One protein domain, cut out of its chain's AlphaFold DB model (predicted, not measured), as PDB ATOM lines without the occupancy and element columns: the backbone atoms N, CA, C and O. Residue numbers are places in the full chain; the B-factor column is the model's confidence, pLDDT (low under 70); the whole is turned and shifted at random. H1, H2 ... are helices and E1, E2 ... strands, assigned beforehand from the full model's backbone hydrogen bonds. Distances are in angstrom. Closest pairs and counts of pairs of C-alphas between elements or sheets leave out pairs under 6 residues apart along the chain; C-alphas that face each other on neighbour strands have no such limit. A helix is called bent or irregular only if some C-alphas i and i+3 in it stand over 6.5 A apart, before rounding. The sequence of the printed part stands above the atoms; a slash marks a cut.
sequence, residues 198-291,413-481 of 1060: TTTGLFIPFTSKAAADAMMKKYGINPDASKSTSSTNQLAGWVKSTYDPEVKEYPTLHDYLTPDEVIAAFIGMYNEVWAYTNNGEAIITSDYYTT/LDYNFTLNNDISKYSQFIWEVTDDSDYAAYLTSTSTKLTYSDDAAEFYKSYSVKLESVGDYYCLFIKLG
ATOM      1  N   THR A 198      18.558  -2.263 -34.303       73.00
ATOM      2  CA  THR A 198      18.823  -0.846 -34.101       73.00
ATOM      3  C   THR A 198      17.745  -0.273 -33.181       73.00
ATOM      4  O   THR A 198      16.549  -0.471 -33.399       73.00
ATOM      5  N   THR A 199      18.137   0.426 -32.122       74.12
ATOM      6  CA  THR A 199      17.187   1.113 -31.240       74.12
ATOM      7  C   THR A 199      17.263   2.609 -31.481       74.12
ATOM      8  O   THR A 199      18.348   3.182 -31.511       74.12
ATOM      9  N   THR A 200      16.102   3.254 -31.608       77.75
ATOM     10  CA  THR A 200      16.006   4.713 -31.698       77.75
ATOM     11  C   THR A 200      15.449   5.271 -30.396       77.75
ATOM     12  O   THR A 200      14.410   4.815 -29.901       77.75
ATOM     13  N   GLY A 201      16.113   6.281 -29.842       81.69
ATOM     14  CA  GLY A 201      15.684   6.922 -28.607       81.69
ATOM     15  C   GLY A 201      16.139   8.369 -28.475       81.69
ATOM     16  O   GLY A 201      16.843   8.896 -29.331       81.69
ATOM     17  N   LEU A 202      15.711   9.009 -27.386       83.06
ATOM     18  CA  LEU A 202      16.247  10.301 -26.954       83.06
ATOM     19  C   LEU A 202      17.095  10.090 -25.712       83.06
ATOM     20  O   LEU A 202      16.652   9.414 -24.780       83.06
ATOM     21  N   PHE A 203      18.265  10.717 -25.699       82.75
ATOM     22  CA  PHE A 203      19.193  10.740 -24.579       82.75
ATOM     23  C   PHE A 203      19.374  12.181 -24.096       82.75
ATOM     24  O   PHE A 203      19.559  13.104 -24.891       82.75
ATOM     25  N   ILE A 204      19.265  12.388 -22.785       88.69
ATOM     26  CA  ILE A 204      19.350  13.711 -22.165       88.69
ATOM     27  C   ILE A 204      20.381  13.651 -21.033       88.69
ATOM     28  O   ILE A 204      20.053  13.137 -19.955       88.69
ATOM     29  N   PRO A 205      21.608  14.147 -21.262       87.62
ATOM     30  CA  PRO A 205      22.645  14.209 -20.245       87.62
ATOM     31  C   PRO A 205      22.498  15.444 -19.350       87.62
ATOM     32  O   PRO A 205      22.039  16.510 -19.762       87.62
ATOM     33  N   PHE A 206      22.941  15.304 -18.107       89.44
ATOM     34  CA  PHE A 206      22.982  16.352 -17.101       89.44
ATOM     35  C   PHE A 206      24.292  16.274 -16.319       89.44
ATOM     36  O   PHE A 206      24.723  15.208 -15.880       89.44
ATOM     37  N   THR A 207      24.874  17.438 -16.046       87.06
ATOM     38  CA  THR A 207      26.113  17.574 -15.261       87.06
ATOM     39  C   THR A 207      25.948  17.244 -13.774       87.06
ATOM     40  O   THR A 207      26.941  17.080 -13.069       87.06
ATOM     41  N   SER A 208      24.713  17.214 -13.256       90.69
ATOM     42  CA  SER A 208      24.419  16.827 -11.873       90.69
ATOM     43  C   SER A 208      22.967  16.376 -11.692       90.69
ATOM     44  O   SER A 208      22.073  16.734 -12.465       90.69
ATOM     45  N   LYS A 209      22.710  15.641 -10.603       91.25
ATOM     46  CA  LYS A 209      21.353  15.260 -10.197       91.25
ATOM     47  C   LYS A 209      20.462  16.483  -9.934       91.25
ATOM     48  O   LYS A 209      19.279  16.442 -10.250       91.25
ATOM     49  N   ALA A 210      21.002  17.561  -9.359       91.94
ATOM     50  CA  ALA A 210      20.218  18.753  -9.030       91.94
ATOM     51  C   ALA A 210      19.714  19.469 -10.292       91.94
ATOM     52  O   ALA A 210      18.536  19.833 -10.360       91.94
ATOM     53  N   ALA A 211      20.572  19.597 -11.310       91.88
ATOM     54  CA  ALA A 211      20.194  20.157 -12.605       91.88
ATOM     55  C   ALA A 211      19.109  19.304 -13.288       91.88
ATOM     56  O   ALA A 211      18.109  19.840 -13.774       91.88
ATOM     57  N   ALA A 212      19.259  17.978 -13.240       92.38
ATOM     58  CA  ALA A 212      18.273  17.047 -13.771       92.38
ATOM     59  C   ALA A 212      16.926  17.125 -13.028       92.38
ATOM     60  O   ALA A 212      15.877  17.259 -13.653       92.38
ATOM     61  N   ASP A 213      16.933  17.129 -11.689       92.00
ATOM     62  CA  ASP A 213      15.720  17.263 -10.872       92.00
ATOM     63  C   ASP A 213      14.989  18.586 -11.156       92.00
ATOM     64  O   ASP A 213      13.755  18.623 -11.194       92.00
ATOM     65  N   ALA A 214      15.730  19.684 -11.338       91.94
ATOM     66  CA  ALA A 214      15.165  20.987 -11.682       91.94
ATOM     67  C   ALA A 214      14.511  20.969 -13.071       91.94
ATOM     68  O   ALA A 214      13.393  21.472 -13.221       91.94
ATOM     69  N   MET A 215      15.169  20.343 -14.052       93.19
ATOM     70  CA  MET A 215      14.629  20.142 -15.396       93.19
ATOM     71  C   MET A 215      13.347  19.293 -15.359       93.19
ATOM     72  O   MET A 215      12.303  19.711 -15.856       93.19
ATOM     73  N   MET A 216      13.369  18.156 -14.663       92.88
ATOM     74  CA  MET A 216      12.195  17.299 -14.474       92.88
ATOM     75  C   MET A 216      11.027  18.068 -13.829       92.88
ATOM     76  O   MET A 216       9.893  18.002 -14.309       92.88
ATOM     77  N   LYS A 217      11.294  18.868 -12.784       91.81
ATOM     78  CA  LYS A 217      10.282  19.714 -12.120       91.81
ATOM     79  C   LYS A 217       9.682  20.760 -13.064       91.81
ATOM     80  O   LYS A 217       8.466  20.964 -13.031       91.81
ATOM     81  N   LYS A 218      10.503  21.393 -13.912       92.69
ATOM     82  CA  LYS A 218      10.061  22.360 -14.935       92.69
ATOM     83  C   LYS A 218       9.069  21.731 -15.916       92.69
ATOM     84  O   LYS A 218       8.076  22.369 -16.259       92.69
ATOM     85  N   TYR A 219       9.273  20.462 -16.265       93.88
ATOM     86  CA  TYR A 219       8.377  19.678 -17.121       93.88
ATOM     87  C   TYR A 219       7.287  18.909 -16.359       93.88
ATOM     88  O   TYR A 219       6.667  17.990 -16.889       93.88
ATOM     89  N   GLY A 220       6.992  19.311 -15.118       92.38
ATOM     90  CA  GLY A 220       5.846  18.798 -14.368       92.38
ATOM     91  C   GLY A 220       6.042  17.403 -13.775       92.38
ATOM     92  O   GLY A 220       5.059  16.780 -13.377       92.38
ATOM     93  N   ILE A 221       7.280  16.922 -13.670       91.81
ATOM     94  CA  ILE A 221       7.622  15.625 -13.082       91.81
ATOM     95  C   ILE A 221       8.057  15.821 -11.625       91.81
ATOM     96  O   ILE A 221       8.765  16.770 -11.288       91.81
ATOM     97  N   ASN A 222       7.635  14.921 -10.738       89.31
ATOM     98  CA  ASN A 222       8.092  14.861  -9.354       89.31
ATOM     99  C   ASN A 222       9.275  13.874  -9.219       89.31
ATOM    100  O   ASN A 222       9.032  12.670  -9.098       89.31
ATOM    101  N   PRO A 223      10.541  14.338  -9.193       84.94
ATOM    102  CA  PRO A 223      11.702  13.455  -9.041       84.94
ATOM    103  C   PRO A 223      11.803  12.831  -7.636       84.94
ATOM    104  O   PRO A 223      12.494  11.831  -7.446       84.94
ATOM    105  N   ASP A 224      11.087  13.381  -6.650       77.12
ATOM    106  CA  ASP A 224      11.117  12.950  -5.250       77.12
ATOM    107  C   ASP A 224      10.086  11.837  -4.950       77.12
ATOM    108  O   ASP A 224      10.057  11.277  -3.846       77.12
ATOM    109  N   ALA A 225       9.263  11.454  -5.937       72.50
ATOM    110  CA  ALA A 225       8.253  10.397  -5.846       72.50
ATOM    111  C   ALA A 225       8.879   8.982  -5.828       72.50
ATOM    112  O   ALA A 225       8.620   8.133  -6.674       72.50
ATOM    113  N   SER A 226       9.720   8.699  -4.832       55.50
ATOM    114  CA  SER A 226      10.517   7.466  -4.724       55.50
ATOM    115  C   SER A 226       9.844   6.323  -3.939       55.50
ATOM    116  O   SER A 226      10.450   5.268  -3.749       55.50
ATOM    117  N   LYS A 227       8.586   6.482  -3.495       49.12
ATOM    118  CA  LYS A 227       7.880   5.534  -2.601       49.12
ATOM    119  C   LYS A 227       6.832   4.623  -3.266       49.12
ATOM    120  O   LYS A 227       5.876   4.228  -2.609       49.12
ATOM    121  N   SER A 228       6.985   4.222  -4.528       47.53
ATOM    122  CA  SER A 228       6.042   3.267  -5.143       47.53
ATOM    123  C   SER A 228       6.740   2.170  -5.942       47.53
ATOM    124  O   SER A 228       6.765   2.172  -7.165       47.53
ATOM    125  N   THR A 229       7.288   1.187  -5.231       43.38
ATOM    126  CA  THR A 229       7.517  -0.156  -5.782       43.38
ATOM    127  C   THR A 229       6.962  -1.181  -4.796       43.38
ATOM    128  O   THR A 229       7.709  -1.932  -4.170       43.38
ATOM    129  N   SER A 230       5.639  -1.192  -4.595       41.97
ATOM    130  CA  SER A 230       4.990  -2.421  -4.132       41.97
ATOM    131  C   SER A 230       4.689  -3.261  -5.370       41.97
ATOM    132  O   SER A 230       4.102  -2.777  -6.335       41.97
ATOM    133  N   SER A 231       5.094  -4.527  -5.352       44.03
ATOM    134  CA  SER A 231       4.922  -5.520  -6.424       44.03
ATOM    135  C   SER A 231       3.455  -5.886  -6.717       44.03
ATOM    136  O   SER A 231       3.175  -6.906  -7.342       44.03
ATOM    137  N   THR A 232       2.503  -5.083  -6.235       45.81
ATOM    138  CA  THR A 232       1.069  -5.386  -6.223       45.81
ATOM    139  C   THR A 232       0.196  -4.342  -6.924       45.81
ATOM    140  O   THR A 232      -0.970  -4.642  -7.177       45.81
ATOM    141  N   ASN A 233       0.727  -3.161  -7.281       47.81
ATOM    142  CA  ASN A 233       0.006  -2.149  -8.065       47.81
ATOM    143  C   ASN A 233       0.602  -2.031  -9.475       47.81
ATOM    144  O   ASN A 233       1.796  -1.820  -9.635       47.81
ATOM    145  N   GLN A 234      -0.250  -2.171 -10.491       51.66
ATOM    146  CA  GLN A 234       0.082  -2.259 -11.923       51.66
ATOM    147  C   GLN A 234       0.484  -0.917 -12.567       51.66
ATOM    148  O   GLN A 234       0.456  -0.802 -13.783       51.66
ATOM    149  N   LEU A 235       0.806   0.103 -11.769       58.03
ATOM    150  CA  LEU A 235       1.107   1.450 -12.245       58.03
ATOM    151  C   LEU A 235       2.477   1.874 -11.718       58.03
ATOM    152  O   LEU A 235       2.640   2.092 -10.516       58.03
ATOM    153  N   ALA A 236       3.446   1.951 -12.625       71.94
ATOM    154  CA  ALA A 236       4.776   2.512 -12.425       71.94
ATOM    155  C   ALA A 236       5.018   3.571 -13.515       71.94
ATOM    156  O   ALA A 236       4.377   3.520 -14.561       71.94
ATOM    157  N   GLY A 237       5.884   4.556 -13.261       83.56
ATOM    158  CA  GLY A 237       6.143   5.654 -14.198       83.56
ATOM    159  C   GLY A 237       6.476   6.974 -13.507       83.56
ATOM    160  O   GLY A 237       6.672   7.022 -12.292       83.56
ATOM    161  N   TRP A 238       6.535   8.053 -14.289       89.75
ATOM    162  CA  TRP A 238       6.775   9.398 -13.767       89.75
ATOM    163  C   TRP A 238       5.496   9.953 -13.148       89.75
ATOM    164  O   TRP A 238       4.405   9.800 -13.694       89.75
ATOM    165  N   VAL A 239       5.638  10.597 -11.995       89.12
ATOM    166  CA  VAL A 239       4.522  11.137 -11.216       89.12
ATOM    167  C   VAL A 239       4.448  12.647 -11.425       89.12
ATOM    168  O   VAL A 239       5.482  13.312 -11.474       89.12
ATOM    169  N   LYS A 240       3.236  13.196 -11.534       89.81
ATOM    170  CA  LYS A 240       2.988  14.631 -11.720       89.81
ATOM    171  C   LYS A 240       3.509  15.425 -10.524       89.81
ATOM    172  O   LYS A 240       3.354  15.017  -9.374       89.81
ATOM    173  N   SER A 241       4.056  16.609 -10.782       87.44
ATOM    174  CA  SER A 241       4.600  17.527  -9.769       87.44
ATOM    175  C   SER A 241       3.580  17.959  -8.709       87.44
ATOM    176  O   SER A 241       3.961  18.373  -7.618       87.44
ATOM    177  N   THR A 242       2.282  17.828  -8.994       86.25
ATOM    178  CA  THR A 242       1.183  18.102  -8.056       86.25
ATOM    179  C   THR A 242       0.989  17.028  -6.985       86.25
ATOM    180  O   THR A 242       0.248  17.259  -6.030       86.25
ATOM    181  N   TYR A 243       1.586  15.847  -7.145       85.38
ATOM    182  CA  TYR A 243       1.473  14.766  -6.174       85.38
ATOM    183  C   TYR A 243       2.415  14.992  -4.991       85.38
ATOM    184  O   TYR A 243       3.624  15.145  -5.167       85.38
ATOM    185  N   ASP A 244       1.853  14.940  -3.785       81.94
ATOM    186  CA  ASP A 244       2.588  15.066  -2.530       81.94
ATOM    187  C   ASP A 244       2.616  13.713  -1.785       81.94
ATOM    188  O   ASP A 244       1.577  13.272  -1.264       81.94
ATOM    189  N   PRO A 245       3.786  13.044  -1.702       73.88
ATOM    190  CA  PRO A 245       3.926  11.764  -1.012       73.88
ATOM    191  C   PRO A 245       3.741  11.862   0.512       73.88
ATOM    192  O   PRO A 245       3.580  10.829   1.165       73.88
ATOM    193  N   GLU A 246       3.758  13.062   1.106       79.88
ATOM    194  CA  GLU A 246       3.439  13.264   2.526       79.88
ATOM    195  C   GLU A 246       1.926  13.268   2.788       79.88
ATOM    196  O   GLU A 246       1.481  12.905   3.881       79.88
ATOM    197  N   VAL A 247       1.120  13.634   1.785       80.50
ATOM    198  CA  VAL A 247      -0.348  13.705   1.880       80.50
ATOM    199  C   VAL A 247      -1.010  12.395   1.452       80.50
ATOM    200  O   VAL A 247      -2.020  11.987   2.034       80.50
ATOM    201  N   LYS A 248      -0.458  11.721   0.440       75.00
ATOM    202  CA  LYS A 248      -1.005  10.485  -0.127       75.00
ATOM    203  C   LYS A 248       0.118   9.471  -0.311       75.00
ATOM    204  O   LYS A 248       1.009   9.694  -1.113       75.00
ATOM    205  N   GLU A 249       0.054   8.340   0.391       71.69
ATOM    206  CA  GLU A 249       1.152   7.354   0.418       71.69
ATOM    207  C   GLU A 249       1.402   6.664  -0.936       71.69
ATOM    208  O   GLU A 249       2.548   6.371  -1.258       71.69
ATOM    209  N   TYR A 250       0.351   6.438  -1.739       74.12
ATOM    210  CA  TYR A 250       0.445   5.762  -3.039       74.12
ATOM    211  C   TYR A 250      -0.212   6.593  -4.151       74.12
ATOM    212  O   TYR A 250      -1.368   7.000  -3.974       74.12
ATOM    213  N   PRO A 251       0.454   6.808  -5.302       75.81
ATOM    214  CA  PRO A 251      -0.158   7.471  -6.448       75.81
ATOM    215  C   PRO A 251      -1.302   6.627  -7.035       75.81
ATOM    216  O   PRO A 251      -1.283   5.396  -6.993       75.81
ATOM    217  N   THR A 252      -2.315   7.298  -7.576       75.81
ATOM    218  CA  THR A 252      -3.387   6.721  -8.407       75.81
ATOM    219  C   THR A 252      -3.110   6.987  -9.882       75.81
ATOM    220  O   THR A 252      -2.241   7.795 -10.193       75.81
ATOM    221  N   LEU A 253      -3.883   6.378 -10.785       75.19
ATOM    222  CA  LEU A 253      -3.739   6.559 -12.234       75.19
ATOM    223  C   LEU A 253      -3.592   8.028 -12.678       75.19
ATOM    224  O   LEU A 253      -2.705   8.335 -13.462       75.19
ATOM    225  N   HIS A 254      -4.393   8.945 -12.127       78.94
ATOM    226  CA  HIS A 254      -4.348  10.372 -12.482       78.94
ATOM    227  C   HIS A 254      -3.145  11.146 -11.914       78.94
ATOM    228  O   HIS A 254      -2.919  12.289 -12.310       78.94
ATOM    229  N   ASP A 255      -2.395  10.555 -10.979       83.88
ATOM    230  CA  ASP A 255      -1.171  11.157 -10.444       83.88
ATOM    231  C   ASP A 255       0.052  10.835 -11.315       83.88
ATOM    232  O   ASP A 255       1.071  11.502 -11.173       83.88
ATOM    233  N   TYR A 256      -0.022   9.838 -12.205       85.12
ATOM    234  CA  TYR A 256       1.045   9.526 -13.160       85.12
ATOM    235  C   TYR A 256       0.921  10.383 -14.422       85.12
ATOM    236  O   TYR A 256      -0.184  10.761 -14.819       85.12
ATOM    237  N   LEU A 257       2.052  10.693 -15.056       87.94
ATOM    238  CA  LEU A 257       2.056  11.268 -16.399       87.94
ATOM    239  C   LEU A 257       1.508  10.233 -17.389       87.94
ATOM    240  O   LEU A 257       1.848   9.052 -17.331       87.94
ATOM    241  N   THR A 258       0.663  10.694 -18.302       85.50
ATOM    242  CA  THR A 258       0.225   9.921 -19.470       85.50
ATOM    243  C   THR A 258       1.389   9.721 -20.451       85.50
ATOM    244  O   THR A 258       2.341  10.506 -20.421       85.50
ATOM    245  N   PRO A 259       1.338   8.718 -21.352       86.25
ATOM    246  CA  PRO A 259       2.360   8.540 -22.389       86.25
ATOM    247  C   PRO A 259       2.648   9.819 -23.192       86.25
ATOM    248  O   PRO A 259       3.807  10.163 -23.407       86.25
ATOM    249  N   ASP A 260       1.605  10.575 -23.543       86.06
ATOM    250  CA  ASP A 260       1.724  11.844 -24.267       86.06
ATOM    251  C   ASP A 260       2.460  12.913 -23.449       86.06
ATOM    252  O   ASP A 260       3.323  13.613 -23.976       86.06
ATOM    253  N   GLU A 261       2.151  13.029 -22.152       90.69
ATOM    254  CA  GLU A 261       2.850  13.942 -21.241       90.69
ATOM    255  C   GLU A 261       4.324  13.543 -21.073       90.69
ATOM    256  O   GLU A 261       5.185  14.421 -21.025       90.69
ATOM    257  N   VAL A 262       4.632  12.241 -21.022       91.69
ATOM    258  CA  VAL A 262       6.015  11.738 -20.950       91.69
ATOM    259  C   VAL A 262       6.789  12.084 -22.221       91.69
ATOM    260  O   VAL A 262       7.880  12.644 -22.125       91.69
ATOM    261  N   ILE A 263       6.240  11.795 -23.406       90.12
ATOM    262  CA  ILE A 263       6.909  12.091 -24.682       90.12
ATOM    263  C   ILE A 263       7.102  13.601 -24.852       90.12
ATOM    264  O   ILE A 263       8.197  14.042 -25.196       90.12
ATOM    265  N   ALA A 264       6.080  14.406 -24.549       91.62
ATOM    266  CA  ALA A 264       6.189  15.861 -24.602       91.62
ATOM    267  C   ALA A 264       7.255  16.401 -23.632       91.62
ATOM    268  O   ALA A 264       7.999  17.316 -23.991       91.62
ATOM    269  N   ALA A 265       7.363  15.825 -22.428       94.56
ATOM    270  CA  ALA A 265       8.406  16.181 -21.472       94.56
ATOM    271  C   ALA A 265       9.805  15.820 -21.994       94.56
ATOM    272  O   ALA A 265      10.694  16.663 -21.936       94.56
ATOM    273  N   PHE A 266      10.001  14.619 -22.549       92.44
ATOM    274  CA  PHE A 266      11.282  14.223 -23.146       92.44
ATOM    275  C   PHE A 266      11.684  15.132 -24.311       92.44
ATOM    276  O   PHE A 266      12.803  15.634 -24.304       92.44
ATOM    277  N   ILE A 267      10.784  15.403 -25.264       90.88
ATOM    278  CA  ILE A 267      11.053  16.318 -26.390       90.88
ATOM    279  C   ILE A 267      11.431  17.708 -25.875       90.88
ATOM    280  O   ILE A 267      12.386  18.313 -26.357       90.88
ATOM    281  N   GLY A 268      10.690  18.219 -24.890       92.88
ATOM    282  CA  GLY A 268      10.959  19.523 -24.301       92.88
ATOM    283  C   GLY A 268      12.335  19.590 -23.642       92.88
ATOM    284  O   GLY A 268      13.137  20.445 -24.006       92.88
ATOM    285  N   MET A 269      12.623  18.665 -22.723       93.12
ATOM    286  CA  MET A 269      13.911  18.602 -22.028       93.12
ATOM    287  C   MET A 269      15.077  18.410 -23.005       93.12
ATOM    288  O   MET A 269      16.095  19.083 -22.880       93.12
ATOM    289  N   TYR A 270      14.912  17.535 -23.998       89.69
ATOM    290  CA  TYR A 270      15.911  17.280 -25.032       89.69
ATOM    291  C   TYR A 270      16.209  18.548 -25.837       89.69
ATOM    292  O   TYR A 270      17.367  18.931 -25.972       89.69
ATOM    293  N   ASN A 271      15.171  19.249 -26.303       89.00
ATOM    294  CA  ASN A 271      15.331  20.496 -27.047       89.00
ATOM    295  C   ASN A 271      16.007  21.594 -26.226       89.00
ATOM    296  O   ASN A 271      16.682  22.424 -26.814       89.00
ATOM    297  N   GLU A 272      15.827  21.625 -24.904       89.75
ATOM    298  CA  GLU A 272      16.489  22.613 -24.045       89.75
ATOM    299  C   GLU A 272      17.957  22.282 -23.770       89.75
ATOM    300  O   GLU A 272      18.789  23.187 -23.792       89.75
ATOM    301  N   VAL A 273      18.285  21.011 -23.516       87.38
ATOM    302  CA  VAL A 273      19.669  20.587 -23.244       87.38
ATOM    303  C   VAL A 273      20.524  20.679 -24.501       87.38
ATOM    304  O   VAL A 273      21.650  21.159 -24.437       87.38
ATOM    305  N   TRP A 274      19.979  20.271 -25.645       83.69
ATOM    306  CA  TRP A 274      20.730  20.168 -26.893       83.69
ATOM    307  C   TRP A 274      20.613  21.393 -27.807       83.69
ATOM    308  O   TRP A 274      21.272  21.420 -28.845       83.69
ATOM    309  N   ALA A 275      19.830  22.416 -27.436       81.62
ATOM    310  CA  ALA A 275      19.560  23.611 -28.251       81.62
ATOM    311  C   ALA A 275      20.813  24.214 -28.914       81.62
ATOM    312  O   ALA A 275      20.754  24.682 -30.052       81.62
ATOM    313  N   TYR A 276      21.954  24.192 -28.219       79.69
ATOM    314  CA  TYR A 276      23.225  24.735 -28.709       79.69
ATOM    315  C   TYR A 276      23.740  24.065 -29.986       79.69
ATOM    316  O   TYR A 276      24.382  24.722 -30.797       79.69
ATOM    317  N   THR A 277      23.403  22.797 -30.217       75.69
ATOM    318  CA  THR A 277      23.766  22.084 -31.454       75.69
ATOM    319  C   THR A 277      22.961  22.550 -32.672       75.69
ATOM    320  O   THR A 277      23.293  22.197 -33.800       75.69
ATOM    321  N   ASN A 278      21.917  23.361 -32.462       76.88
ATOM    322  CA  ASN A 278      21.030  23.877 -33.500       76.88
ATOM    323  C   ASN A 278      20.767  25.389 -33.343       76.88
ATOM    324  O   ASN A 278      19.640  25.859 -33.487       76.88
ATOM    325  N   ASN A 279      21.805  26.172 -33.022       73.31
ATOM    326  CA  ASN A 279      21.740  27.641 -32.915       73.31
ATOM    327  C   ASN A 279      20.642  28.164 -31.962       73.31
ATOM    328  O   ASN A 279      20.020  29.198 -32.214       73.31
ATOM    329  N   GLY A 280      20.354  27.426 -30.888       73.31
ATOM    330  CA  GLY A 280      19.319  27.781 -29.917       73.31
ATOM    331  C   GLY A 280      17.883  27.472 -30.363       73.31
ATOM    332  O   GLY A 280      16.947  27.724 -29.599       73.31
ATOM    333  N   GLU A 281      17.678  26.934 -31.569       80.94
ATOM    334  CA  GLU A 281      16.368  26.496 -32.050       80.94
ATOM    335  C   GLU A 281      16.050  25.060 -31.605       80.94
ATOM    336  O   GLU A 281      16.932  24.229 -31.380       80.94
ATOM    337  N   ALA A 282      14.756  24.744 -31.495       84.75
ATOM    338  CA  ALA A 282      14.309  23.398 -31.151       84.75
ATOM    339  C   ALA A 282      14.775  22.384 -32.207       84.75
ATOM    340  O   ALA A 282      14.521  22.568 -33.395       84.75
ATOM    341  N   ILE A 283      15.413  21.303 -31.758       82.12
ATOM    342  CA  ILE A 283      15.903  20.225 -32.626       82.12
ATOM    343  C   ILE A 283      14.733  19.375 -33.118       82.12
ATOM    344  O   ILE A 283      14.534  19.191 -34.315       82.12
ATOM    345  N   ILE A 284      13.921  18.886 -32.183       85.69
ATOM    346  CA  ILE A 284      12.747  18.065 -32.456       85.69
ATOM    347  C   ILE A 284      11.523  18.974 -32.492       85.69
ATOM    348  O   ILE A 284      10.999  19.406 -31.460       85.69
ATOM    349  N   THR A 285      11.060  19.259 -33.702       85.81
ATOM    350  CA  THR A 285       9.820  19.991 -33.989       85.81
ATOM    351  C   THR A 285       8.695  19.039 -34.413       85.81
ATOM    352  O   THR A 285       8.897  17.835 -34.572       85.81
ATOM    353  N   SER A 286       7.486  19.573 -34.625       83.38
ATOM    354  CA  SER A 286       6.325  18.791 -35.082       83.38
ATOM    355  C   SER A 286       6.497  18.146 -36.459       83.38
ATOM    356  O   SER A 286       5.685  17.308 -36.826       83.38
ATOM    357  N   ASP A 287       7.513  18.536 -37.230       83.31
ATOM    358  CA  ASP A 287       7.783  17.941 -38.541       83.31
ATOM    359  C   ASP A 287       8.494  16.580 -38.417       83.31
ATOM    360  O   ASP A 287       8.445  15.773 -39.342       83.31
ATOM    361  N   TYR A 288       9.092  16.294 -37.252       80.69
ATOM    362  CA  TYR A 288       9.815  15.050 -36.974       80.69
ATOM    363  C   TYR A 288       8.938  13.942 -36.398       80.69
ATOM    364  O   TYR A 288       9.425  12.830 -36.194       80.69
ATOM    365  N   TYR A 289       7.663  14.206 -36.111       84.50
ATOM    366  CA  TYR A 289       6.751  13.167 -35.650       84.50
ATOM    367  C   TYR A 289       5.303  13.428 -36.049       84.50
ATOM    368  O   TYR A 289       4.849  14.560 -36.179       84.50
ATOM    369  N   THR A 290       4.537  12.351 -36.189       87.62
ATOM    370  CA  THR A 290       3.081  12.421 -36.359       87.62
ATOM    371  C   THR A 290       2.382  11.730 -35.202       87.62
ATOM    372  O   THR A 290       2.920  10.779 -34.634       87.62
ATOM    373  N   THR A 291       1.186  12.213 -34.848       88.19
ATOM    374  CA  THR A 291       0.358  11.615 -33.798       88.19
ATOM    375  C   THR A 291      -0.940  11.044 -34.354       88.19
ATOM    376  O   THR A 291      -1.571  11.615 -35.248       88.19
ATOM    377  N   LEU A 413      -2.073   8.699 -27.507       88.31
ATOM    378  CA  LEU A 413      -1.565   8.877 -28.865       88.31
ATOM    379  C   LEU A 413      -0.402   7.920 -29.164       88.31
ATOM    380  O   LEU A 413       0.444   7.635 -28.319       88.31
ATOM    381  N   ASP A 414      -0.348   7.450 -30.407       83.62
ATOM    382  CA  ASP A 414       0.842   6.833 -30.985       83.62
ATOM    383  C   ASP A 414       1.682   7.913 -31.660       83.62
ATOM    384  O   ASP A 414       1.148   8.729 -32.415       83.62
ATOM    385  N   TYR A 415       2.986   7.908 -31.378       84.19
ATOM    386  CA  TYR A 415       3.960   8.834 -31.947       84.19
ATOM    387  C   TYR A 415       4.841   8.086 -32.938       84.19
ATOM    388  O   TYR A 415       5.570   7.175 -32.555       84.19
ATOM    389  N   ASN A 416       4.797   8.500 -34.202       82.38
ATOM    390  CA  ASN A 416       5.680   7.974 -35.238       82.38
ATOM    391  C   ASN A 416       6.752   9.014 -35.536       82.38
ATOM    392  O   ASN A 416       6.451  10.026 -36.171       82.38
ATOM    393  N   PHE A 417       7.970   8.772 -35.058       79.62
ATOM    394  CA  PHE A 417       9.111   9.656 -35.263       79.62
ATOM    395  C   PHE A 417       9.806   9.361 -36.596       79.62
ATOM    396  O   PHE A 417       9.946   8.211 -36.997       79.62
ATOM    397  N   THR A 418      10.250  10.406 -37.285       75.75
ATOM    398  CA  THR A 418      11.086  10.339 -38.491       75.75
ATOM    399  C   THR A 418      12.385  11.080 -38.194       75.75
ATOM    400  O   THR A 418      12.540  12.234 -38.572       75.75
ATOM    401  N   LEU A 419      13.284  10.444 -37.441       67.12
ATOM    402  CA  LEU A 419      14.594  11.004 -37.098       67.12
ATOM    403  C   LEU A 419      15.601  10.545 -38.165       67.12
ATOM    404  O   LEU A 419      15.763   9.344 -38.375       67.12
ATOM    405  N   ASN A 420      16.224  11.480 -38.879       59.69
ATOM    406  CA  ASN A 420      17.226  11.223 -39.918       59.69
ATOM    407  C   ASN A 420      18.588  11.812 -39.515       59.69
ATOM    408  O   ASN A 420      18.639  12.693 -38.663       59.69
ATOM    409  N   ASN A 421      19.660  11.411 -40.209       50.22
ATOM    410  CA  ASN A 421      21.036  11.889 -39.976       50.22
ATOM    411  C   ASN A 421      21.239  13.417 -40.154       50.22
ATOM    412  O   ASN A 421      22.356  13.897 -39.987       50.22
ATOM    413  N   ASP A 422      20.197  14.177 -40.524       49.75
ATOM    414  CA  ASP A 422      20.226  15.648 -40.582       49.75
ATOM    415  C   ASP A 422      19.978  16.294 -39.203       49.75
ATOM    416  O   ASP A 422      20.252  17.480 -39.013       49.75
ATOM    417  N   ILE A 423      19.472  15.532 -38.227       59.47
ATOM    418  CA  ILE A 423      19.521  15.910 -36.814       59.47
ATOM    419  C   ILE A 423      20.972  15.711 -36.371       59.47
ATOM    420  O   ILE A 423      21.513  14.635 -36.605       59.47
ATOM    421  N   SER A 424      21.610  16.745 -35.792       58.62
ATOM    422  CA  SER A 424      23.034  16.742 -35.397       58.62
ATOM    423  C   SER A 424      23.493  15.351 -34.943       58.62
ATOM    424  O   SER A 424      22.865  14.782 -34.042       58.62
ATOM    425  N   LYS A 425      24.576  14.828 -35.546       55.66
ATOM    426  CA  LYS A 425      25.127  13.479 -35.287       55.66
ATOM    427  C   LYS A 425      25.412  13.201 -33.804       55.66
ATOM    428  O   LYS A 425      25.499  12.050 -33.409       55.66
ATOM    429  N   TYR A 426      25.533  14.261 -33.006       54.34
ATOM    430  CA  TYR A 426      25.786  14.229 -31.566       54.34
ATOM    431  C   TYR A 426      24.511  14.216 -30.709       54.34
ATOM    432  O   TYR A 426      24.564  13.994 -29.509       54.34
ATOM    433  N   SER A 427      23.352  14.492 -31.308       58.16
ATOM    434  CA  SER A 427      22.079  14.639 -30.596       58.16
ATOM    435  C   SER A 427      21.153  13.435 -30.824       58.16
ATOM    436  O   SER A 427      20.484  12.973 -29.896       58.16
ATOM    437  N   GLN A 428      21.137  12.863 -32.034       63.47
ATOM    438  CA  GLN A 428      20.325  11.684 -32.329       63.47
ATOM    439  C   GLN A 428      20.968  10.418 -31.749       63.47
ATOM    440  O   GLN A 428      22.069  10.050 -32.140       63.47
ATOM    441  N   PHE A 429      20.241   9.693 -30.893       64.88
ATOM    442  CA  PHE A 429      20.708   8.407 -30.381       64.88
ATOM    443  C   PHE A 429      20.103   7.245 -31.187       64.88
ATOM    444  O   PHE A 429      18.963   6.815 -30.954       64.88
ATOM    445  N   ILE A 430      20.867   6.770 -32.173       66.69
ATOM    446  CA  ILE A 430      20.681   5.477 -32.836       66.69
ATOM    447  C   ILE A 430      21.784   4.563 -32.309       66.69
ATOM    448  O   ILE A 430      22.955   4.882 -32.461       66.69
ATOM    449  N   TRP A 431      21.409   3.442 -31.697       66.56
ATOM    450  CA  TRP A 431      22.366   2.466 -31.176       66.56
ATOM    451  C   TRP A 431      22.184   1.104 -31.841       66.56
ATOM    452  O   TRP A 431      21.049   0.646 -32.029       66.56
ATOM    453  N   GLU A 432      23.312   0.468 -32.147       64.06
ATOM    454  CA  GLU A 432      23.433  -0.869 -32.720       64.06
ATOM    455  C   GLU A 432      24.224  -1.770 -31.767       64.06
ATOM    456  O   GLU A 432      25.090  -1.311 -31.026       64.06
ATOM    457  N   VAL A 433      23.922  -3.069 -31.775       61.56
ATOM    458  CA  VAL A 433      24.533  -4.046 -30.853       61.56
ATOM    459  C   VAL A 433      26.054  -4.175 -31.033       61.56
ATOM    460  O   VAL A 433      26.729  -4.617 -30.110       61.56
ATOM    461  N   THR A 434      26.587  -3.746 -32.178       60.69
ATOM    462  CA  THR A 434      28.000  -3.843 -32.566       60.69
ATOM    463  C   THR A 434      28.905  -2.713 -32.062       60.69
ATOM    464  O   THR A 434      30.102  -2.782 -32.311       60.69
ATOM    465  N   ASP A 435      28.384  -1.674 -31.398       61.88
ATOM    466  CA  ASP A 435      29.207  -0.576 -30.852       61.88
ATOM    467  C   ASP A 435      29.959  -1.038 -29.588       61.88
ATOM    468  O   ASP A 435      29.348  -1.481 -28.607       61.88
ATOM    469  N   ASP A 436      31.292  -0.970 -29.633       60.22
ATOM    470  CA  ASP A 436      32.216  -1.505 -28.631       60.22
ATOM    471  C   ASP A 436      32.715  -0.463 -27.612       60.22
ATOM    472  O   ASP A 436      33.505  -0.800 -26.725       60.22
ATOM    473  N   SER A 437      32.221   0.778 -27.668       64.12
ATOM    474  CA  SER A 437      32.561   1.809 -26.682       64.12
ATOM    475  C   SER A 437      32.040   1.473 -25.272       64.12
ATOM    476  O   SER A 437      30.995   0.843 -25.095       64.12
ATOM    477  N   ASP A 438      32.718   1.945 -24.217       62.41
ATOM    478  CA  ASP A 438      32.263   1.761 -22.823       62.41
ATOM    479  C   ASP A 438      30.859   2.363 -22.584       62.41
ATOM    480  O   ASP A 438      30.044   1.830 -21.816       62.41
ATOM    481  N   TYR A 439      30.554   3.464 -23.278       65.62
ATOM    482  CA  TYR A 439      29.236   4.098 -23.301       65.62
ATOM    483  C   TYR A 439      28.192   3.193 -23.972       65.62
ATOM    484  O   TYR A 439      27.124   2.950 -23.395       65.62
ATOM    485  N   ALA A 440      28.521   2.607 -25.126       65.31
ATOM    486  CA  ALA A 440      27.670   1.625 -25.779       65.31
ATOM    487  C   ALA A 440      27.471   0.372 -24.930       65.31
ATOM    488  O   ALA A 440      26.335  -0.064 -24.778       65.31
ATOM    489  N   ALA A 441      28.498  -0.151 -24.260       68.06
ATOM    490  CA  ALA A 441      28.365  -1.289 -23.352       68.06
ATOM    491  C   ALA A 441      27.356  -1.010 -22.219       68.06
ATOM    492  O   ALA A 441      26.499  -1.853 -21.901       68.06
ATOM    493  N   TYR A 442      27.395   0.194 -21.633       70.38
ATOM    494  CA  TYR A 442      26.397   0.621 -20.651       70.38
ATOM    495  C   TYR A 442      24.987   0.659 -21.256       70.38
ATOM    496  O   TYR A 442      24.033   0.155 -20.643       70.38
ATOM    497  N   LEU A 443      24.845   1.226 -22.452       66.62
ATOM    498  CA  LEU A 443      23.565   1.379 -23.135       66.62
ATOM    499  C   LEU A 443      23.001   0.041 -23.600       66.62
ATOM    500  O   LEU A 443      21.821  -0.184 -23.373       66.62
ATOM    501  N   THR A 444      23.812  -0.894 -24.087       68.75
ATOM    502  CA  THR A 444      23.445  -2.292 -24.372       68.75
ATOM    503  C   THR A 444      22.880  -2.978 -23.128       68.75
ATOM    504  O   THR A 444      21.807  -3.594 -23.138       68.75
ATOM    505  N   SER A 445      23.553  -2.812 -21.984       70.50
ATOM    506  CA  SER A 445      23.083  -3.365 -20.708       70.50
ATOM    507  C   SER A 445      21.759  -2.753 -20.228       70.50
ATOM    508  O   SER A 445      21.087  -3.302 -19.349       70.50
ATOM    509  N   THR A 446      21.404  -1.582 -20.748       70.44
ATOM    510  CA  THR A 446      20.268  -0.778 -20.302       70.44
ATOM    511  C   THR A 446      19.101  -0.851 -21.286       70.44
ATOM    512  O   THR A 446      17.952  -0.948 -20.860       70.44
ATOM    513  N   SER A 447      19.370  -0.924 -22.587       65.75
ATOM    514  CA  SER A 447      18.404  -1.160 -23.658       65.75
ATOM    515  C   SER A 447      17.747  -2.528 -23.500       65.75
ATOM    516  O   SER A 447      16.545  -2.646 -23.687       65.75
ATOM    517  N   THR A 448      18.480  -3.534 -23.019       68.00
ATOM    518  CA  THR A 448      17.918  -4.839 -22.624       68.00
ATOM    519  C   THR A 448      16.967  -4.756 -21.423       68.00
ATOM    520  O   THR A 448      16.109  -5.624 -21.249       68.00
ATOM    521  N   LYS A 449      17.079  -3.711 -20.589       71.94
ATOM    522  CA  LYS A 449      16.158  -3.444 -19.470       71.94
ATOM    523  C   LYS A 449      14.946  -2.608 -19.894       71.94
ATOM    524  O   LYS A 449      13.929  -2.669 -19.201       71.94
ATOM    525  N   LEU A 450      15.038  -1.848 -20.990       77.06
ATOM    526  CA  LEU A 450      13.934  -1.056 -21.535       77.06
ATOM    527  C   LEU A 450      13.228  -1.763 -22.696       77.06
ATOM    528  O   LEU A 450      13.828  -2.160 -23.687       77.06
ATOM    529  N   THR A 451      11.905  -1.831 -22.640       80.50
ATOM    530  CA  THR A 451      11.082  -2.408 -23.708       80.50
ATOM    531  C   THR A 451      10.156  -1.334 -24.260       80.50
ATOM    532  O   THR A 451       9.389  -0.736 -23.499       80.50
ATOM    533  N   TYR A 452      10.215  -1.076 -25.572       82.94
ATOM    534  CA  TYR A 452       9.206  -0.241 -26.227       82.94
ATOM    535  C   TYR A 452       7.847  -0.939 -26.092       82.94
ATOM    536  O   TYR A 452       7.681  -2.054 -26.582       82.94
ATOM    537  N   SER A 453       6.917  -0.345 -25.344       82.25
ATOM    538  CA  SER A 453       5.670  -1.002 -24.958       82.25
ATOM    539  C   SER A 453       4.474  -0.391 -25.668       82.25
ATOM    540  O   SER A 453       4.157   0.783 -25.474       82.25
ATOM    541  N   ASP A 454       3.737  -1.242 -26.381       75.62
ATOM    542  CA  ASP A 454       2.440  -0.901 -26.965       75.62
ATOM    543  C   ASP A 454       1.280  -0.929 -25.967       75.62
ATOM    544  O   ASP A 454       0.170  -0.533 -26.311       75.62
ATOM    545  N   ASP A 455       1.512  -1.365 -24.730       82.50
ATOM    546  CA  ASP A 455       0.550  -1.276 -23.634       82.50
ATOM    547  C   ASP A 455       0.760   0.044 -22.870       82.50
ATOM    548  O   ASP A 455       1.835   0.283 -22.313       82.50
ATOM    549  N   ALA A 456      -0.278   0.887 -22.795       80.12
ATOM    550  CA  ALA A 456      -0.249   2.160 -22.064       80.12
ATOM    551  C   ALA A 456       0.098   2.004 -20.573       80.12
ATOM    552  O   ALA A 456       0.722   2.886 -19.988       80.12
ATOM    553  N   ALA A 457      -0.295   0.891 -19.953       77.31
ATOM    554  CA  ALA A 457       0.007   0.575 -18.561       77.31
ATOM    555  C   ALA A 457       1.464   0.132 -18.361       77.31
ATOM    556  O   ALA A 457       1.989   0.241 -17.254       77.31
ATOM    557  N   GLU A 458       2.124  -0.357 -19.415       84.12
ATOM    558  CA  GLU A 458       3.524  -0.787 -19.385       84.12
ATOM    559  C   GLU A 458       4.481   0.185 -20.096       84.12
ATOM    560  O   GLU A 458       5.685  -0.053 -20.102       84.12
ATOM    561  N   PHE A 459       3.984   1.309 -20.629       85.38
ATOM    562  CA  PHE A 459       4.782   2.335 -21.320       85.38
ATOM    563  C   PHE A 459       5.968   2.850 -20.488       85.38
ATOM    564  O   PHE A 459       7.008   3.216 -21.027       85.38
ATOM    565  N   TYR A 460       5.871   2.797 -19.157       86.19
ATOM    566  CA  TYR A 460       6.978   3.129 -18.258       86.19
ATOM    567  C   TYR A 460       8.229   2.260 -18.436       86.19
ATOM    568  O   TYR A 460       9.305   2.649 -17.995       86.19
ATOM    569  N   LYS A 461       8.109   1.085 -19.064       86.94
ATOM    570  CA  LYS A 461       9.247   0.228 -19.411       86.94
ATOM    571  C   LYS A 461      10.033   0.757 -20.608       86.94
ATOM    572  O   LYS A 461      11.101   0.234 -20.884       86.94
ATOM    573  N   SER A 462       9.529   1.761 -21.321       87.25
ATOM    574  CA  SER A 462      10.188   2.333 -22.498       87.25
ATOM    575  C   SER A 462      11.135   3.481 -22.154       87.25
ATOM    576  O   SER A 462      11.804   3.983 -23.044       87.25
ATOM    577  N   TYR A 463      11.223   3.909 -20.892       88.56
ATOM    578  CA  TYR A 463      12.090   5.015 -20.489       88.56
ATOM    579  C   TYR A 463      12.648   4.858 -19.073       88.56
ATOM    580  O   TYR A 463      12.151   4.084 -18.252       88.56
ATOM    581  N   SER A 464      13.681   5.636 -18.763       87.06
ATOM    582  CA  SER A 464      14.289   5.703 -17.439       87.06
ATOM    583  C   SER A 464      13.334   6.365 -16.430       87.06
ATOM    584  O   SER A 464      13.185   7.589 -16.370       87.06
ATOM    585  N   VAL A 465      12.678   5.560 -15.589       82.94
ATOM    586  CA  VAL A 465      11.781   6.067 -14.529       82.94
ATOM    587  C   VAL A 465      12.523   6.789 -13.395       82.94
ATOM    588  O   VAL A 465      11.891   7.458 -12.577       82.94
ATOM    589  N   LYS A 466      13.852   6.659 -13.339       82.25
ATOM    590  CA  LYS A 466      14.766   7.341 -12.414       82.25
ATOM    591  C   LYS A 466      15.983   7.843 -13.188       82.25
ATOM    592  O   LYS A 466      16.232   7.374 -14.292       82.25
ATOM    593  N   LEU A 467      16.718   8.775 -12.588       87.62
ATOM    594  CA  LEU A 467      18.012   9.214 -13.105       87.62
ATOM    595  C   LEU A 467      19.031   8.084 -12.999       87.62
ATOM    596  O   LEU A 467      19.177   7.490 -11.927       87.62
ATOM    597  N   GLU A 468      19.741   7.848 -14.092       84.44
ATOM    598  CA  GLU A 468      20.804   6.855 -14.184       84.44
ATOM    599  C   GLU A 468      22.173   7.544 -14.274       84.44
ATOM    600  O   GLU A 468      22.279   8.656 -14.792       84.44
ATOM    601  N   SER A 469      23.215   6.905 -13.741       83.88
ATOM    602  CA  SER A 469      24.591   7.424 -13.768       83.88
ATOM    603  C   SER A 469      25.373   6.746 -14.886       83.88
ATOM    604  O   SER A 469      25.403   5.514 -14.929       83.88
ATOM    605  N   VAL A 470      26.024   7.539 -15.739       76.19
ATOM    606  CA  VAL A 470      26.875   7.075 -16.847       76.19
ATOM    607  C   VAL A 470      28.145   7.913 -16.844       76.19
ATOM    608  O   VAL A 470      28.074   9.121 -17.059       76.19
ATOM    609  N   GLY A 471      29.286   7.296 -16.525       75.75
ATOM    610  CA  GLY A 471      30.530   8.033 -16.286       75.75
ATOM    611  C   GLY A 471      30.346   9.136 -15.234       75.75
ATOM    612  O   GLY A 471      29.809   8.881 -14.150       75.75
ATOM    613  N   ASP A 472      30.740  10.359 -15.592       76.75
ATOM    614  CA  ASP A 472      30.615  11.570 -14.769       76.75
ATOM    615  C   ASP A 472      29.250  12.284 -14.894       76.75
ATOM    616  O   ASP A 472      29.017  13.312 -14.246       76.75
ATOM    617  N   TYR A 473      28.324  11.739 -15.690       83.44
ATOM    618  CA  TYR A 473      27.038  12.357 -16.011       83.44
ATOM    619  C   TYR A 473      25.840  11.619 -15.399       83.44
ATOM    620  O   TYR A 473      25.866  10.420 -15.099       83.44
ATOM    621  N   TYR A 474      24.736  12.355 -15.250       87.94
ATOM    622  CA  TYR A 474      23.407  11.803 -14.983       87.94
ATOM    623  C   TYR A 474      22.573  11.870 -16.251       87.94
ATOM    624  O   TYR A 474      22.572  12.897 -16.917       87.94
ATOM    625  N   CYS A 475      21.814  10.828 -16.566       87.19
ATOM    626  CA  CYS A 475      21.033  10.799 -17.795       87.19
ATOM    627  C   CYS A 475      19.579  10.376 -17.583       87.19
ATOM    628  O   CYS A 475      19.225   9.657 -16.640       87.19
ATOM    629  N   LEU A 476      18.742  10.849 -18.507       89.25
ATOM    630  CA  LEU A 476      17.421  10.311 -18.790       89.25
ATOM    631  C   LEU A 476      17.399   9.825 -20.233       89.25
ATOM    632  O   LEU A 476      17.954  10.474 -21.119       89.25
ATOM    633  N   PHE A 477      16.710   8.721 -20.481       86.06
ATOM    634  CA  PHE A 477      16.571   8.187 -21.827       86.06
ATOM    635  C   PHE A 477      15.204   7.548 -22.043       86.06
ATOM    636  O   PHE A 477      14.603   6.980 -21.126       86.06
ATOM    637  N   ILE A 478      14.713   7.649 -23.276       87.00
ATOM    638  CA  ILE A 478      13.487   7.006 -23.747       87.00
ATOM    639  C   ILE A 478      13.769   6.271 -25.047       87.00
ATOM    640  O   ILE A 478      14.311   6.834 -25.992       87.00
ATOM    641  N   LYS A 479      13.346   5.015 -25.098       85.88
ATOM    642  CA  LYS A 479      13.250   4.220 -26.313       85.88
ATOM    643  C   LYS A 479      11.972   4.622 -27.044       85.88
ATOM    644  O   LYS A 479      10.880   4.480 -26.496       85.88
ATOM    645  N   LEU A 480      12.114   5.150 -28.256       80.56
ATOM    646  CA  LEU A 480      11.005   5.621 -29.094       80.56
ATOM    647  C   LEU A 480      10.612   4.622 -30.181       80.56
ATOM    648  O   LEU A 480       9.493   4.686 -30.685       80.56
ATOM    649  N   GLY A 481      11.513   3.704 -30.523       77.81
ATOM    650  CA  GLY A 481      11.245   2.643 -31.477       77.81
ATOM    651  C   GLY A 481      12.353   1.600 -31.504       77.81
ATOM    652  O   GLY A 481      13.465   1.814 -31.016       77.81
TER     653      GLY A 481
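Overview. This is residues 198 to 291 and 413 to 481 of the 1060 residues of an uncharacterized protein of Acholeplasmatales bacterium (UniProt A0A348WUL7). A strongly twisted sheet of four strands, with E1 and E6 long and side by side in its middle, has H1 and H2 over these two strands and H3 near its other side, only just at the sheet's level. A small ribbon, E2 and E3, lies near the first residues of H2, and the long stretch 219 to 258, with no named element, makes a large loop at one end of the longest axis. The printed part has 163 residues, under half of them in named elements, with four helices and six strands in the order E1 H1 H2 E2 E3 E4 H3 H4 E5 E6. The sheet runs E4 E1 E6 E5, antiparallel throughout; the class is mixed, and the whole is compact, with a radius of gyration of the C-alphas of 15.8 A and spans of 46 by 33 by 32 A.

Arrangement. Begin at E1, residues 199 to 206, and look across to its antiparallel neighbour E6, residues 473 to 481: N 204 and O 476 are within hydrogen-bond range at 2.9 A. On E1's other side is the edge strand E4, residues 429 to 431, with N 199 and O 431 at 2.9 A. H1, residues 209 to 218, is on the sheet at a height of 10.2 A. H2, residues 259 to 278, is on it at 8.1 A, over E1 and E6; its closest C-alpha pair with E1 is Ile 204 and Tyr 270, 5.7 A. H1 and H2 are close but not clearly touching, nearest at the C-alphas of Met 215 and Met 269, 6.8 A. E2, residues 289 to 291, pairs antiparallel with E3, residues 413 to 417, through N 290 and O 416 at 3.0 A. H3, residues 438 to 447, has a height of 3.9 A, only just at the sheet's level; three layers are formed, helices on both faces of the sheet, with H1 and H2 on one and H3 on the other. H4, residues 459 to 462, only grazes the sheet with residues 460 to 462. E5, residues 468 to 470, forms a hairpin with E6, N 475 and O 468 at 2.8 A. Every O i to N i+4 pair is within range in H1 and H3, 13 of 16 in H2, and H4 is too short for one.

Along the chain. Find C-alpha 199 at (17.187, 1.113, -31.240), where E1 begins its 21.6 A. H2 starts at C-alpha 259, (2.360, 8.540, -22.389), and spans 26.6 A; it has a kink of 47 degrees near residue 272 and is irregular, C-alphas 273 and 276 being 7.7 A apart. H1 and H3 each span 14.2 A, and E3 12.5 A. E6 covers 24.1 A to C-alpha 481 at (11.245, 2.643, -31.477).

Size, cuts and confidence. The C-alphas farthest apart are those of Val 247 and Thr 434, 47.9 A. Residues 292 to 412 are not printed, and C-alphas 291 and 413 stand 6.0 A apart across this cut. The links H1 to H2, E3 to E4 and H3 to H4 are long. Mean pLDDT of the printed part is 78.1 in this model; 37 residues are under 70, namely 226 to 235, 419 to 441, 443 to 444 and 447 to 448.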